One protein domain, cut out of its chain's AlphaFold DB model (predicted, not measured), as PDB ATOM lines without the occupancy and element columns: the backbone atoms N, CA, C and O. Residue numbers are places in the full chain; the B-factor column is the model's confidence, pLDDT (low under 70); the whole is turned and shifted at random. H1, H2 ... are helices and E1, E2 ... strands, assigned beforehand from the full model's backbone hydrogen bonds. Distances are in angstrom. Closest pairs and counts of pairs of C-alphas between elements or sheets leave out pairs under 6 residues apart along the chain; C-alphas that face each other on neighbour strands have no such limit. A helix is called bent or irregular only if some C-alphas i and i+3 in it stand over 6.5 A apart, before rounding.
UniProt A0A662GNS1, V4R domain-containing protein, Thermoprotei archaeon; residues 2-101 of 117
ATOM      1  N   VAL A   2     524.847 345.824 534.001       48.41
ATOM      2  CA  VAL A   2     526.054 345.142 534.526       48.41
ATOM      3  C   VAL A   2     526.377 345.518 535.986       48.41
ATOM      4  O   VAL A   2     526.523 344.632 536.820       48.41
ATOM      5  N   ASN A   3     526.324 346.810 536.332       50.34
ATOM      6  CA  ASN A   3     526.586 347.310 537.696       50.34
ATOM      7  C   ASN A   3     525.645 346.722 538.771       50.34
ATOM      8  O   ASN A   3     526.026 346.567 539.926       50.34
ATOM      9  N   TYR A   4     524.409 346.371 538.396       52.28
ATOM     10  CA  TYR A   4     523.414 345.814 539.319       52.28
ATOM     11  C   TYR A   4     523.652 344.331 539.635       52.28
ATOM     12  O   TYR A   4     523.175 343.847 540.660       52.28
ATOM     13  N   LEU A   5     524.345 343.599 538.758       54.16
ATOM     14  CA  LEU A   5     524.645 342.179 538.953       54.16
ATOM     15  C   LEU A   5     525.829 341.988 539.917       54.16
ATOM     16  O   LEU A   5     525.810 341.078 540.738       54.16
ATOM     17  N   GLU A   6     526.808 342.893 539.880       58.25
ATOM     18  CA  GLU A   6     528.004 342.878 540.738       58.25
ATOM     19  C   GLU A   6     527.685 343.038 542.216       58.25
ATOM     20  O   GLU A   6     528.058 342.194 543.033       58.25
ATOM     21  N   ALA A   7     526.946 344.099 542.549       60.22
ATOM     22  CA  ALA A   7     526.512 344.346 543.915       60.22
ATOM     23  C   ALA A   7     525.721 343.143 544.455       60.22
ATOM     24  O   ALA A   7     525.859 342.777 545.620       60.22
ATOM     25  N   LYS A   8     524.942 342.471 543.593       68.50
ATOM     26  CA  LYS A   8     524.166 341.283 543.957       68.50
ATOM     27  C   LYS A   8     525.018 340.050 544.224       68.50
ATOM     28  O   LYS A   8     524.624 339.292 545.094       68.50
ATOM     29  N   ILE A   9     526.155 339.837 543.556       74.31
ATOM     30  CA  ILE A   9     527.009 338.666 543.835       74.31
ATOM     31  C   ILE A   9     527.624 338.771 545.231       74.31
ATOM     32  O   ILE A   9     527.536 337.822 546.006       74.31
ATOM     33  N   PHE A  10     528.190 339.927 545.586       71.25
ATOM     34  CA  PHE A  10     528.762 340.110 546.922       71.25
ATOM     35  C   PHE A  10     527.701 340.023 548.021       71.25
ATOM     36  O   PHE A  10     527.950 339.393 549.049       71.25
ATOM     37  N   MET A  11     526.512 340.584 547.781       73.62
ATOM     38  CA  MET A  11     525.390 340.474 548.715       73.62
ATOM     39  C   MET A  11     524.854 339.040 548.812       73.62
ATOM     40  O   MET A  11     524.600 338.567 549.913       73.62
ATOM     41  N   ALA A  12     524.717 338.325 547.691       75.31
ATOM     42  CA  ALA A  12     524.218 336.947 547.658       75.31
ATOM     43  C   ALA A  12     525.169 335.968 548.354       75.31
ATOM     44  O   ALA A  12     524.718 335.027 548.998       75.31
ATOM     45  N   LEU A  13     526.479 336.201 548.245       84.94
ATOM     46  CA  LEU A  13     527.503 335.417 548.934       84.94
ATOM     47  C   LEU A  13     527.767 335.901 550.372       84.94
ATOM     48  O   LEU A  13     528.619 335.332 551.048       84.94
ATOM     49  N   GLY A  14     527.083 336.954 550.835       84.31
ATOM     50  CA  GLY A  14     527.257 337.513 552.181       84.31
ATOM     51  C   GLY A  14     528.643 338.115 552.442       84.31
ATOM     52  O   GLY A  14     529.065 338.219 553.587       84.31
ATOM     53  N   LEU A  15     529.382 338.485 551.394       87.25
ATOM     54  CA  LEU A  15     530.773 338.935 551.507       87.25
ATOM     55  C   LEU A  15     530.890 340.421 551.846       87.25
ATOM     56  O   LEU A  15     531.793 340.822 552.584       87.25
ATOM     57  N   ALA A  16     530.022 341.225 551.234       88.50
ATOM     58  CA  ALA A  16     529.868 342.655 551.461       88.50
ATOM     59  C   ALA A  16     528.680 343.185 550.646       88.50
ATOM     60  O   ALA A  16     528.249 342.578 549.666       88.50
ATOM     61  N   ARG A  17     528.213 344.387 550.976       87.88
ATOM     62  CA  ARG A  17     527.481 345.235 550.030       87.88
ATOM     63  C   ARG A  17     528.480 346.118 549.285       87.88
ATOM     64  O   ARG A  17     529.328 346.715 549.936       87.88
ATOM     65  N   LEU A  18     528.367 346.213 547.961       87.69
ATOM     66  CA  LEU A  18     529.221 347.048 547.113       87.69
ATOM     67  C   LEU A  18     528.405 348.208 546.532       87.69
ATOM     68  O   LEU A  18     527.413 347.966 545.844       87.69
ATOM     69  N   ASP A  19     528.852 349.436 546.771       87.44
ATOM     70  CA  ASP A  19     528.286 350.653 546.191       87.44
ATOM     71  C   ASP A  19     529.329 351.272 545.229       87.44
ATOM     72  O   ASP A  19     530.497 351.435 545.585       87.44
ATOM     73  N   ILE A  20     528.932 351.603 543.994       84.94
ATOM     74  CA  ILE A  20     529.788 352.336 543.043       84.94
ATOM     75  C   ILE A  20     529.598 353.831 543.302       84.94
ATOM     76  O   ILE A  20     528.479 354.325 543.195       84.94
ATOM     77  N   LEU A  21     530.681 354.536 543.628       82.75
ATOM     78  CA  LEU A  21     530.661 355.967 543.950       82.75
ATOM     79  C   LEU A  21     531.002 356.843 542.745       82.75
ATOM     80  O   LEU A  21     530.406 357.894 542.548       82.75
ATOM     81  N   LEU A  22     531.972 356.412 541.941       82.12
ATOM     82  CA  LEU A  22     532.409 357.124 540.745       82.12
ATOM     83  C   LEU A  22     532.670 356.110 539.646       82.12
ATOM     84  O   LEU A  22     533.370 355.121 539.867       82.12
ATOM     85  N   PHE A  23     532.156 356.393 538.456       85.94
ATOM     86  CA  PHE A  23     532.500 355.669 537.245       85.94
ATOM     87  C   PHE A  23     532.818 356.670 536.143       85.94
ATOM     88  O   PHE A  23     531.918 357.262 535.553       85.94
ATOM     89  N   ASP A  24     534.108 356.852 535.892       82.38
ATOM     90  CA  ASP A  24     534.627 357.758 534.879       82.38
ATOM     91  C   ASP A  24     535.379 356.959 533.807       82.38
ATOM     92  O   ASP A  24     536.379 356.270 534.067       82.38
ATOM     93  N   VAL A  25     534.849 357.013 532.586       78.06
ATOM     94  CA  VAL A  25     535.377 356.301 531.426       78.06
ATOM     95  C   VAL A  25     535.484 357.261 530.255       78.06
ATOM     96  O   VAL A  25     534.496 357.588 529.601       78.06
ATOM     97  N   GLU A  26     536.718 357.608 529.908       76.44
ATOM     98  CA  GLU A  26     537.013 358.277 528.649       76.44
ATOM     99  C   GLU A  26     537.414 357.231 527.606       76.44
ATOM    100  O   GLU A  26     538.322 356.421 527.819       76.44
ATOM    101  N   MET A  27     536.758 357.262 526.442       54.09
ATOM    102  CA  MET A  27     536.893 356.236 525.399       54.09
ATOM    103  C   MET A  27     538.336 355.982 524.936       54.09
ATOM    104  O   MET A  27     538.650 354.849 524.572       54.09
ATOM    105  N   LYS A  28     539.214 356.996 524.966       56.50
ATOM    106  CA  LYS A  28     540.620 356.855 524.556       56.50
ATOM    107  C   LYS A  28     541.539 356.431 525.698       56.50
ATOM    108  O   LYS A  28     542.265 355.454 525.533       56.50
ATOM    109  N   ASP A  29     541.509 357.110 526.851       60.88
ATOM    110  CA  ASP A  29     542.582 356.934 527.837       60.88
ATOM    111  C   ASP A  29     542.223 356.943 529.330       60.88
ATOM    112  O   ASP A  29     543.099 356.643 530.158       60.88
ATOM    113  N   GLY A  30     540.966 357.195 529.681       74.75
ATOM    114  CA  GLY A  30     540.490 357.277 531.061       74.75
ATOM    115  C   GLY A  30     539.770 356.005 531.493       74.75
ATOM    116  O   GLY A  30     538.865 355.524 530.818       74.75
ATOM    117  N   PHE A  31     540.190 355.438 532.621       86.44
ATOM    118  CA  PHE A  31     539.381 354.476 533.359       86.44
ATOM    119  C   PHE A  31     539.641 354.704 534.839       86.44
ATOM    120  O   PHE A  31     540.762 354.467 535.308       86.44
ATOM    121  N   LEU A  32     538.620 355.180 535.536       90.56
ATOM    122  CA  LEU A  32     538.606 355.330 536.975       90.56
ATOM    123  C   LEU A  32     537.253 354.855 537.490       90.56
ATOM    124  O   LEU A  32     536.205 355.386 537.138       90.56
ATOM    125  N   LEU A  33     537.297 353.856 538.352       91.31
ATOM    126  CA  LEU A  33     536.143 353.412 539.102       91.31
ATOM    127  C   LEU A  33     536.489 353.470 540.585       91.31
ATOM    128  O   LEU A  33     537.547 352.987 540.996       91.31
ATOM    129  N   LEU A  34     535.586 354.053 541.363       92.50
ATOM    130  CA  LEU A  34     535.650 354.101 542.815       92.50
ATOM    131  C   LEU A  34     534.466 353.322 543.375       92.50
ATOM    132  O   LEU A  34     533.314 353.658 543.092       92.50
ATOM    133  N   CYS A  35     534.753 352.307 544.180       92.19
ATOM    134  CA  CYS A  35     533.736 351.509 544.850       92.19
ATOM    135  C   CYS A  35     533.962 351.524 546.355       92.19
ATOM    136  O   CYS A  35     535.098 351.531 546.827       92.19
ATOM    137  N   GLU A  36     532.878 351.449 547.104       92.81
ATOM    138  CA  GLU A  36     532.884 351.307 548.549       92.81
ATOM    139  C   GLU A  36     532.218 349.994 548.937       92.81
ATOM    140  O   GLU A  36     531.254 349.568 548.296       92.81
ATOM    141  N   THR A  37     532.721 349.352 549.989       90.88
ATOM    142  CA  THR A  37     532.010 348.240 550.611       90.88
ATOM    143  C   THR A  37     531.491 348.578 551.997       90.88
ATOM    144  O   THR A  37     532.165 349.199 552.819       90.88
ATOM    145  N   LYS A  38     530.278 348.092 552.266       87.12
ATOM    146  CA  LYS A  38     529.634 348.087 553.581       87.12
ATOM    147  C   LYS A  38     529.486 346.650 554.062       87.12
ATOM    148  O   LYS A  38     529.288 345.746 553.251       87.12
ATOM    149  N   ASN A  39     529.561 346.456 555.377       88.94
ATOM    150  CA  ASN A  39     529.380 345.160 556.044       88.94
ATOM    151  C   ASN A  39     530.262 344.057 555.435       88.94
ATOM    152  O   ASN A  39     529.777 343.003 555.034       88.94
ATOM    153  N   SER A  40     531.559 344.338 555.271       92.88
ATOM    154  CA  SER A  40     532.487 343.315 554.799       92.88
ATOM    155  C   SER A  40     532.750 342.297 555.903       92.88
ATOM    156  O   SER A  40     533.235 342.668 556.973       92.88
ATOM    157  N   VAL A  41     532.544 341.015 555.601       93.69
ATOM    158  CA  VAL A  41     532.833 339.908 556.530       93.69
ATOM    159  C   VAL A  41     534.284 339.932 557.028       93.69
ATOM    160  O   VAL A  41     534.581 339.608 558.174       93.69
ATOM    161  N   PHE A  42     535.216 340.392 556.190       94.25
ATOM    162  CA  PHE A  42     536.624 340.488 556.559       94.25
ATOM    163  C   PHE A  42     536.874 341.565 557.620       94.25
ATOM    164  O   PHE A  42     537.710 341.373 558.502       94.25
ATOM    165  N   VAL A  43     536.128 342.673 557.568       95.31
ATOM    166  CA  VAL A  43     536.175 343.719 558.597       95.31
ATOM    167  C   VAL A  43     535.566 343.215 559.899       95.31
ATOM    168  O   VAL A  43     536.124 343.482 560.957       95.31
ATOM    169  N   GLU A  44     534.479 342.448 559.844       93.56
ATOM    170  CA  GLU A  44     533.870 341.860 561.046       93.56
ATOM    171  C   GLU A  44     534.829 340.902 561.770       93.56
ATOM    172  O   GLU A  44     534.914 340.907 562.996       93.56
ATOM    173  N   ILE A  45     535.615 340.123 561.019       93.75
ATOM    174  CA  ILE A  45     536.572 339.160 561.584       93.75
ATOM    175  C   ILE A  45     537.852 339.852 562.099       93.75
ATOM    176  O   ILE A  45     538.367 339.513 563.179       93.75
ATOM    177  N   MET A  46     538.390 340.800 561.323       94.88
ATOM    178  CA  MET A  46     539.735 341.370 561.519       94.88
ATOM    179  C   MET A  46     539.749 342.808 562.051       94.88
ATOM    180  O   MET A  46     540.827 343.363 562.267       94.88
ATOM    181  N   GLY A  47     538.585 343.420 562.267       92.06
ATOM    182  CA  GLY A  47     538.452 344.814 562.682       92.06
ATOM    183  C   GLY A  47     539.267 345.152 563.928       92.06
ATOM    184  O   GLY A  47     539.197 344.445 564.933       92.06
ATOM    185  N   GLY A  48     540.081 346.207 563.844       87.25
ATOM    186  CA  GLY A  48     540.932 346.673 564.944       87.25
ATOM    187  C   GLY A  48     542.155 345.794 565.240       87.25
ATOM    188  O   GLY A  48     542.938 346.127 566.126       87.25
ATOM    189  N   LYS A  49     542.352 344.688 564.506       92.12
ATOM    190  CA  LYS A  49     543.495 343.767 564.681       92.12
ATOM    191  C   LYS A  49     544.615 344.001 563.670       92.12
ATOM    192  O   LYS A  49     545.676 343.389 563.770       92.12
ATOM    193  N   VAL A  50     544.377 344.848 562.673       93.62
ATOM    194  CA  VAL A  50     545.280 345.076 561.543       93.62
ATOM    195  C   VAL A  50     545.527 346.567 561.359       93.62
ATOM    196  O   VAL A  50     544.726 347.394 561.774       93.62
ATOM    197  N   LYS A  51     546.660 346.910 560.742       92.81
ATOM    198  CA  LYS A  51     547.049 348.303 560.440       92.81
ATOM    199  C   LYS A  51     547.091 348.599 558.942       92.81
ATOM    200  O   LYS A  51     547.518 349.669 558.529       92.81
ATOM    201  N   THR A  52     546.715 347.625 558.123       93.44
ATOM    202  CA  THR A  52     546.771 347.705 556.664       93.44
ATOM    203  C   THR A  52     545.471 347.179 556.073       93.44
ATOM    204  O   THR A  52     544.821 346.358 556.720       93.44
ATOM    205  N   PRO A  53     545.108 347.590 554.848       95.69
ATOM    206  CA  PRO A  53     543.968 347.026 554.133       95.69
ATOM    207  C   PRO A  53     544.031 345.496 554.003       95.69
ATOM    208  O   PRO A  53     545.111 344.943 553.778       95.69
ATOM    209  N   ILE A  54     542.888 344.817 554.167       95.62
ATOM    210  CA  ILE A  54     542.803 343.342 554.231       95.62
ATOM    211  C   ILE A  54     541.729 342.720 553.338       95.62
ATOM    212  O   ILE A  54     541.684 341.493 553.212       95.62
ATOM    213  N   CYS A  55     540.893 343.503 552.658       95.25
ATOM    214  CA  CYS A  55     539.852 342.985 551.769       95.25
ATOM    215  C   CYS A  55     540.425 342.576 550.395       95.25
ATOM    216  O   CYS A  55     539.824 342.819 549.344       95.25
ATOM    217  N   SER A  56     541.580 341.904 550.388       93.69
ATOM    218  CA  SER A  56     542.311 341.462 549.194       93.69
ATOM    219  C   SER A  56     541.478 340.556 548.290       93.69
ATOM    220  O   SER A  56     541.603 340.628 547.068       93.69
ATOM    221  N   MET A  57     540.599 339.732 548.870       93.12
ATOM    222  CA  MET A  57     539.696 338.880 548.095       93.12
ATOM    223  C   MET A  57     538.707 339.716 547.269       93.12
ATOM    224  O   MET A  57     538.560 339.481 546.071       93.12
ATOM    225  N   ILE A  58     538.109 340.747 547.876       93.06
ATOM    226  CA  ILE A  58     537.195 341.673 547.191       93.06
ATOM    227  C   ILE A  58     537.953 342.431 546.097       93.06
ATOM    228  O   ILE A  58     537.511 342.452 544.949       93.06
ATOM    229  N   ALA A  59     539.132 342.982 546.410       94.50
ATOM    230  CA  ALA A  59     539.962 343.679 545.426       94.50
ATOM    231  C   ALA A  59     540.334 342.775 544.233       94.50
ATOM    232  O   ALA A  59     540.271 343.207 543.078       94.50
ATOM    233  N   GLY A  60     540.687 341.514 544.501       94.19
ATOM    234  CA  GLY A  60     541.015 340.512 543.488       94.19
ATOM    235  C   GLY A  60     539.827 340.168 542.592       94.19
ATOM    236  O   GLY A  60     539.967 340.180 541.366       94.19
ATOM    237  N   TYR A  61     538.656 339.936 543.188       92.38
ATOM    238  CA  TYR A  61     537.422 339.679 542.445       92.38
ATOM    239  C   TYR A  61     537.070 340.857 541.530       92.38
ATOM    240  O   TYR A  61     536.908 340.671 540.324       92.38
ATOM    241  N   LEU A  62     537.036 342.079 542.074       92.12
ATOM    242  CA  LEU A  62     536.757 343.302 541.315       92.12
ATOM    243  C   LEU A  62     537.741 343.481 540.150       92.12
ATOM    244  O   LEU A  62     537.338 343.757 539.025       92.12
ATOM    245  N   ASN A  63     539.041 343.278 540.391       93.44
ATOM    246  CA  ASN A  63     540.068 343.347 539.348       93.44
ATOM    247  C   ASN A  63     539.806 342.369 538.194       93.44
ATOM    248  O   ASN A  63     539.894 342.752 537.028       93.44
ATOM    249  N   GLY A  64     539.507 341.106 538.509       91.75
ATOM    250  CA  GLY A  64     539.200 340.099 537.496       91.75
ATOM    251  C   GLY A  64     537.937 340.457 536.726       91.75
ATOM    252  O   GLY A  64     537.931 340.452 535.493       91.75
ATOM    253  N   TRP A  65     536.893 340.837 537.453       89.44
ATOM    254  CA  TRP A  65     535.606 341.109 536.852       89.44
ATOM    255  C   TRP A  65     535.627 342.336 535.936       89.44
ATOM    256  O   TRP A  65     535.219 342.222 534.781       89.44
ATOM    257  N   TYR A  66     536.212 343.464 536.355       88.00
ATOM    258  CA  TYR A  66     536.299 344.650 535.493       88.00
ATOM    259  C   TYR A  66     537.104 344.407 534.219       88.00
ATOM    260  O   TYR A  66     536.722 344.889 533.154       88.00
ATOM    261  N   LYS A  67     538.169 343.602 534.275       90.19
ATOM    262  CA  LYS A  67     538.918 343.230 533.064       90.19
ATOM    263  C   LYS A  67     538.045 342.499 532.049       90.19
ATOM    264  O   LYS A  67     538.149 342.789 530.856       90.19
ATOM    265  N   VAL A  68     537.205 341.573 532.518       90.12
ATOM    266  CA  VAL A  68     536.267 340.823 531.672       90.12
ATOM    267  C   VAL A  68     535.159 341.745 531.169       90.12
ATOM    268  O   VAL A  68     534.968 341.853 529.961       90.12
ATOM    269  N   ALA A  69     534.491 342.466 532.070       85.31
ATOM    270  CA  ALA A  69     533.354 343.327 531.756       85.31
ATOM    271  C   ALA A  69     533.706 344.455 530.774       85.31
ATOM    272  O   ALA A  69     532.880 344.834 529.946       85.31
ATOM    273  N   THR A  70     534.928 344.993 530.839       84.38
ATOM    274  CA  THR A  70     535.335 346.130 530.004       84.38
ATOM    275  C   THR A  70     536.248 345.743 528.840       84.38
ATOM    276  O   THR A  70     536.675 346.631 528.104       84.38
ATOM    277  N   GLY A  71     536.665 344.475 528.732       87.19
ATOM    278  CA  GLY A  71     537.663 344.012 527.755       87.19
ATOM    279  C   GLY A  71     539.068 344.621 527.916       87.19
ATOM    280  O   GLY A  71     539.908 344.496 527.023       87.19
ATOM    281  N   ARG A  72     539.361 345.298 529.038       87.38
ATOM    282  CA  ARG A  72     540.625 346.031 529.256       87.38
ATOM    283  C   ARG A  72     541.541 345.221 530.164       87.38
ATOM    284  O   ARG A  72     541.284 345.103 531.352       87.38
ATOM    285  N   ARG A  73     542.661 344.723 529.637       88.56
ATOM    286  CA  ARG A  73     543.597 343.873 530.406       88.56
ATOM    287  C   ARG A  73     544.503 344.640 531.377       88.56
ATOM    288  O   ARG A  73     544.930 344.080 532.381       88.56
ATOM    289  N   ASN A  74     544.752 345.923 531.111       91.31
ATOM    290  CA  ASN A  74     545.714 346.757 531.851       91.31
ATOM    291  C   ASN A  74     545.099 347.510 533.045       91.31
ATOM    292  O   ASN A  74     545.628 348.543 533.466       91.31
ATOM    293  N   LEU A  75     543.973 347.018 533.563       92.44
ATOM    294  CA  LEU A  75     543.363 347.517 534.790       92.44
ATOM    295  C   LEU A  75     543.976 346.832 536.017       92.44
ATOM    296  O   LEU A  75     544.436 345.689 535.950       92.44
ATOM    297  N   VAL A  76     543.984 347.542 537.135       95.62
ATOM    298  CA  VAL A  76     544.292 347.000 538.457       95.62
ATOM    299  C   VAL A  76     543.329 347.608 539.465       95.62
ATOM    300  O   VAL A  76     543.005 348.790 539.360       95.62
ATOM    301  N   THR A  77     542.887 346.800 540.426       96.12
ATOM    302  CA  THR A  77     542.071 347.245 541.559       96.12
ATOM    303  C   THR A  77     542.909 347.225 542.830       96.12
ATOM    304  O   THR A  77     543.600 346.236 543.085       96.12
ATOM    305  N   ARG A  78     542.852 348.289 543.631       96.56
ATOM    306  CA  ARG A  78     543.494 348.359 544.952       96.56
ATOM    307  C   ARG A  78     542.505 348.818 546.008       96.56
ATOM    308  O   ARG A  78     541.721 349.721 545.749       96.56
ATOM    309  N   GLU A  79     542.582 348.231 547.197       97.31
ATOM    310  CA  GLU A  79     541.969 348.809 548.393       97.31
ATOM    311  C   GLU A  79     542.850 349.970 548.882       97.31
ATOM    312  O   GLU A  79     544.062 349.798 549.045       97.31
ATOM    313  N   ILE A  80     542.262 351.156 549.038       95.75
ATOM    314  CA  ILE A  80     542.954 352.397 549.437       95.75
ATOM    315  C   ILE A  80     542.544 352.898 550.820       95.75
ATOM    316  O   ILE A  80     543.270 353.696 551.402       95.75
ATOM    317  N   MET A  81     541.407 352.424 551.328       96.00
ATOM    318  CA  MET A  81     540.925 352.642 552.691       96.00
ATOM    319  C   MET A  81     540.314 351.338 553.176       96.00
ATOM    320  O   MET A  81     539.694 350.630 552.376       96.00
ATOM    321  N   CYS A  82     540.480 351.019 554.452       96.25
ATOM    322  CA  CYS A  82     539.933 349.816 555.045       96.25
ATOM    323  C   CYS A  82     539.461 350.068 556.469       96.25
ATOM    324  O   CYS A  82     540.253 350.371 557.365       96.25
ATOM    325  N   LYS A  83     538.182 349.795 556.716       96.06
ATOM    326  CA  LYS A  83     537.609 349.909 558.055       96.06
ATOM    327  C   LYS A  83     538.295 349.012 559.084       96.06
ATOM    328  O   LYS A  83     538.408 349.375 560.250       96.06
ATOM    329  N   ALA A  84     538.828 347.864 558.659       95.81
ATOM    330  CA  ALA A  84     539.588 346.998 559.558       95.81
ATOM    331  C   ALA A  84     540.911 347.625 560.032       95.81
ATOM    332  O   ALA A  84     541.376 347.282 561.118       95.81
ATOM    333  N   ALA A  85     541.484 348.528 559.228       95.12
ATOM    334  CA  ALA A  85     542.729 349.243 559.497       95.12
ATOM    335  C   ALA A  85     542.527 350.587 560.222       95.12
ATOM    336  O   ALA A  85     543.510 351.260 560.520       95.12
ATOM    337  N   GLY A  86     541.276 350.958 560.521       94.00
ATOM    338  CA  GLY A  86     540.928 352.184 561.241       94.00
ATOM    339  C   GLY A  86     540.327 353.301 560.386       94.00
ATOM    340  O   GLY A  86     540.049 354.360 560.937       94.00
ATOM    341  N   ASP A  87     540.104 353.088 559.087       94.25
ATOM    342  CA  ASP A  87     539.371 354.045 558.246       94.25
ATOM    343  C   ASP A  87     537.847 353.971 558.485       94.25
ATOM    344  O   ASP A  87     537.329 353.004 559.046       94.25
ATOM    345  N   ASP A  88     537.086 354.954 558.003       91.56
ATOM    346  CA  ASP A  88     535.622 354.957 558.162       91.56
ATOM    347  C   ASP A  88     534.921 353.891 557.300       91.56
ATOM    348  O   ASP A  88     533.878 353.336 557.670       91.56
ATOM    349  N   VAL A  89     535.508 353.584 556.140       93.06
ATOM    350  CA  VAL A  89     534.945 352.703 555.111       93.06
ATOM    351  C   VAL A  89     536.028 351.857 554.444       93.06
ATOM    352  O   VAL A  89     537.220 352.157 554.510       93.06
ATOM    353  N   CYS A  90     535.609 350.795 553.760       95.56
ATOM    354  CA  CYS A  90     536.464 350.073 552.823       95.56
ATOM    355  C   CYS A  90     536.275 350.646 551.421       95.56
ATOM    356  O   CYS A  90     535.160 350.626 550.898       95.56
ATOM    357  N   ARG A  91     537.350 351.129 550.795       95.69
ATOM    358  CA  ARG A  91     537.287 351.758 549.472       95.69
ATOM    359  C   ARG A  91     538.280 351.160 548.500       95.69
ATOM    360  O   ARG A  91     539.452 350.967 548.817       95.69
ATOM    361  N   PHE A  92     537.801 350.939 547.285       96.19
ATOM    362  CA  PHE A  92     538.530 350.324 546.195       96.19
ATOM    363  C   PHE A  92     538.594 351.270 545.014       96.19
ATOM    364  O   PHE A  92     537.610 351.915 544.659       96.19
ATOM    365  N   ILE A  93     539.755 351.294 544.379       95.56
ATOM    366  CA  ILE A  93     539.983 352.025 543.148       95.56
ATOM    367  C   ILE A  93     540.398 351.063 542.051       95.56
ATOM    368  O   ILE A  93     541.351 350.299 542.221       95.56
ATOM    369  N   THR A  94     539.711 351.121 540.917       94.88
ATOM    370  CA  THR A  94     540.116 350.430 539.696       94.88
ATOM    371  C   THR A  94     540.548 351.453 538.664       94.88
ATOM    372  O   THR A  94     539.814 352.381 538.335       94.88
ATOM    373  N   GLY A  95     541.749 351.273 538.126       94.19
ATOM    374  CA  GLY A  95     542.290 352.161 537.108       94.19
ATOM    375  C   GLY A  95     543.388 351.507 536.289       94.19
ATOM    376  O   GLY A  95     543.775 350.361 536.529       94.19
ATOM    377  N   LYS A  96     543.908 352.237 535.300       92.56
ATOM    378  CA  LYS A  96     545.064 351.781 534.516       92.56
ATOM    379  C   LYS A  96     546.273 351.574 535.428       92.56
ATOM    380  O   LYS A  96     546.628 352.471 536.189       92.56
ATOM    381  N   ILE A  97     546.978 350.456 535.257       91.94
ATOM    382  CA  ILE A  97     548.167 350.125 536.058       91.94
ATOM    383  C   ILE A  97     549.212 351.252 536.081       91.94
ATOM    384  O   ILE A  97     549.719 351.592 537.145       91.94
ATOM    385  N   LYS A  98     549.455 351.905 534.934       92.25
ATOM    386  CA  LYS A  98     550.417 353.015 534.805       92.25
ATOM    387  C   LYS A  98     550.039 354.266 535.609       92.25
ATOM    388  O   LYS A  98     550.927 355.030 535.947       92.25
ATOM    389  N   LYS A  99     548.750 354.467 535.906       92.19
ATOM    390  CA  LYS A  99     548.239 355.615 536.676       92.19
ATOM    391  C   LYS A  99     548.011 355.281 538.154       92.19
ATOM    392  O   LYS A  99     547.691 356.160 538.943       92.19
ATOM    393  N   MET A 100     548.155 354.017 538.557       93.69
ATOM    394  CA  MET A 100     547.751 353.575 539.895       93.69
ATOM    395  C   MET A 100     548.550 354.258 541.015       93.69
ATOM    396  O   MET A 100     547.982 354.587 542.049       93.69
ATOM    397  N   SER A 101     549.844 354.525 540.818       94.19
ATOM    398  CA  SER A 101     550.683 355.236 541.797       94.19
ATOM    399  C   SER A 101     550.243 356.683 542.047       94.19
ATOM    400  O   SER A 101     550.427 357.188 543.152       94.19
TER     401      SER A 101
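This is residues 2 to 101 of the 117 residues of the protein "V4R domain-containing protein" of Thermoprotei archaeon (UniProt A0A662GNS1). A twisted sheet of four antiparallel strands has the long helix H3 packed on one face, over the side that holds E3 and E4, while helix H1 sits beside the strand E1 at the opposite edge. The short helix H2 lies beyond one end of the strands, and the short last helix H4 is on the face opposite to H3. The printed part has 100 residues, with four named helices and four named strands in the order H1 E1 E2 H2 H3 E3 E4 H4; the sheet's order is E1 - E2 - E4 - E3, and the class is mixed, helices and strands. It is compact, with a radius of gyration of the C-alphas of 13.3 A and spans of 42 by 30 by 19 A.

In the sheet, E1 is residues 17 to 26, 26.8 A long, E2 residues 30 to 38, 26.6 A, E4 residues 90 to 96, 20.3 A, and E3 residues 75 to 81, 18.8 A. E1 bends by 51 degrees at residue 21. H3 is residues 56 to 70, 20.9 A, and H1 residues 2 to 12, 15.6 A, from C-alpha 2 at (526.054, 345.142, 534.526). H2 is residues 41 to 46, 8.6 A. H4 is residues 97 to 101, 8.1 A, ending at C-alpha 101 at (550.683, 355.236, 541.797); it is irregular, with C-alphas 98 and 101 7.3 A apart.

The hairpin of E1 and E2 is antiparallel at 171 degrees, with N 19 and O 36 at 2.8 A. E2 and E4 stand at 164 degrees, with N 35 and O 92 at 2.9 A. The hairpin of E3 and E4 stands at 153 degrees, with N 78 and O 93 at 2.9 A. H3 is on the sheet; its closest C-alphas to E3 are Asn 63 and Thr 77, 4.9 A. E2, H2 with H3, and E3 form a split strand-helix-strand unit, two strands running the same way with E4 between them, and its crossover is right-handed. H1 touches E1, closest at the C-alphas of Ala 7 and Leu 18, 5.0 A, and is near H3. H4 is on the sheet at a height of 7.8 A, only just over none of its strands, with 2 C-alphas falling on E4 and 2 on E3. H2 is not on the sheet and is apart from H3. Every O i to N i+4 pair is within hydrogen-bond range in H2 and H3, but 4 of 7 in H1 and 0 of 1 in H4, where 1 of 2 O i to N i+3 pairs is.

The C-alphas farthest apart, of Lys 28 and Lys 49, are 42.3 A apart. The printed part has no cut and no long link. Mean pLDDT of the printed part is 87.0; residues 2 to 8 and 27 to 29 are under 70.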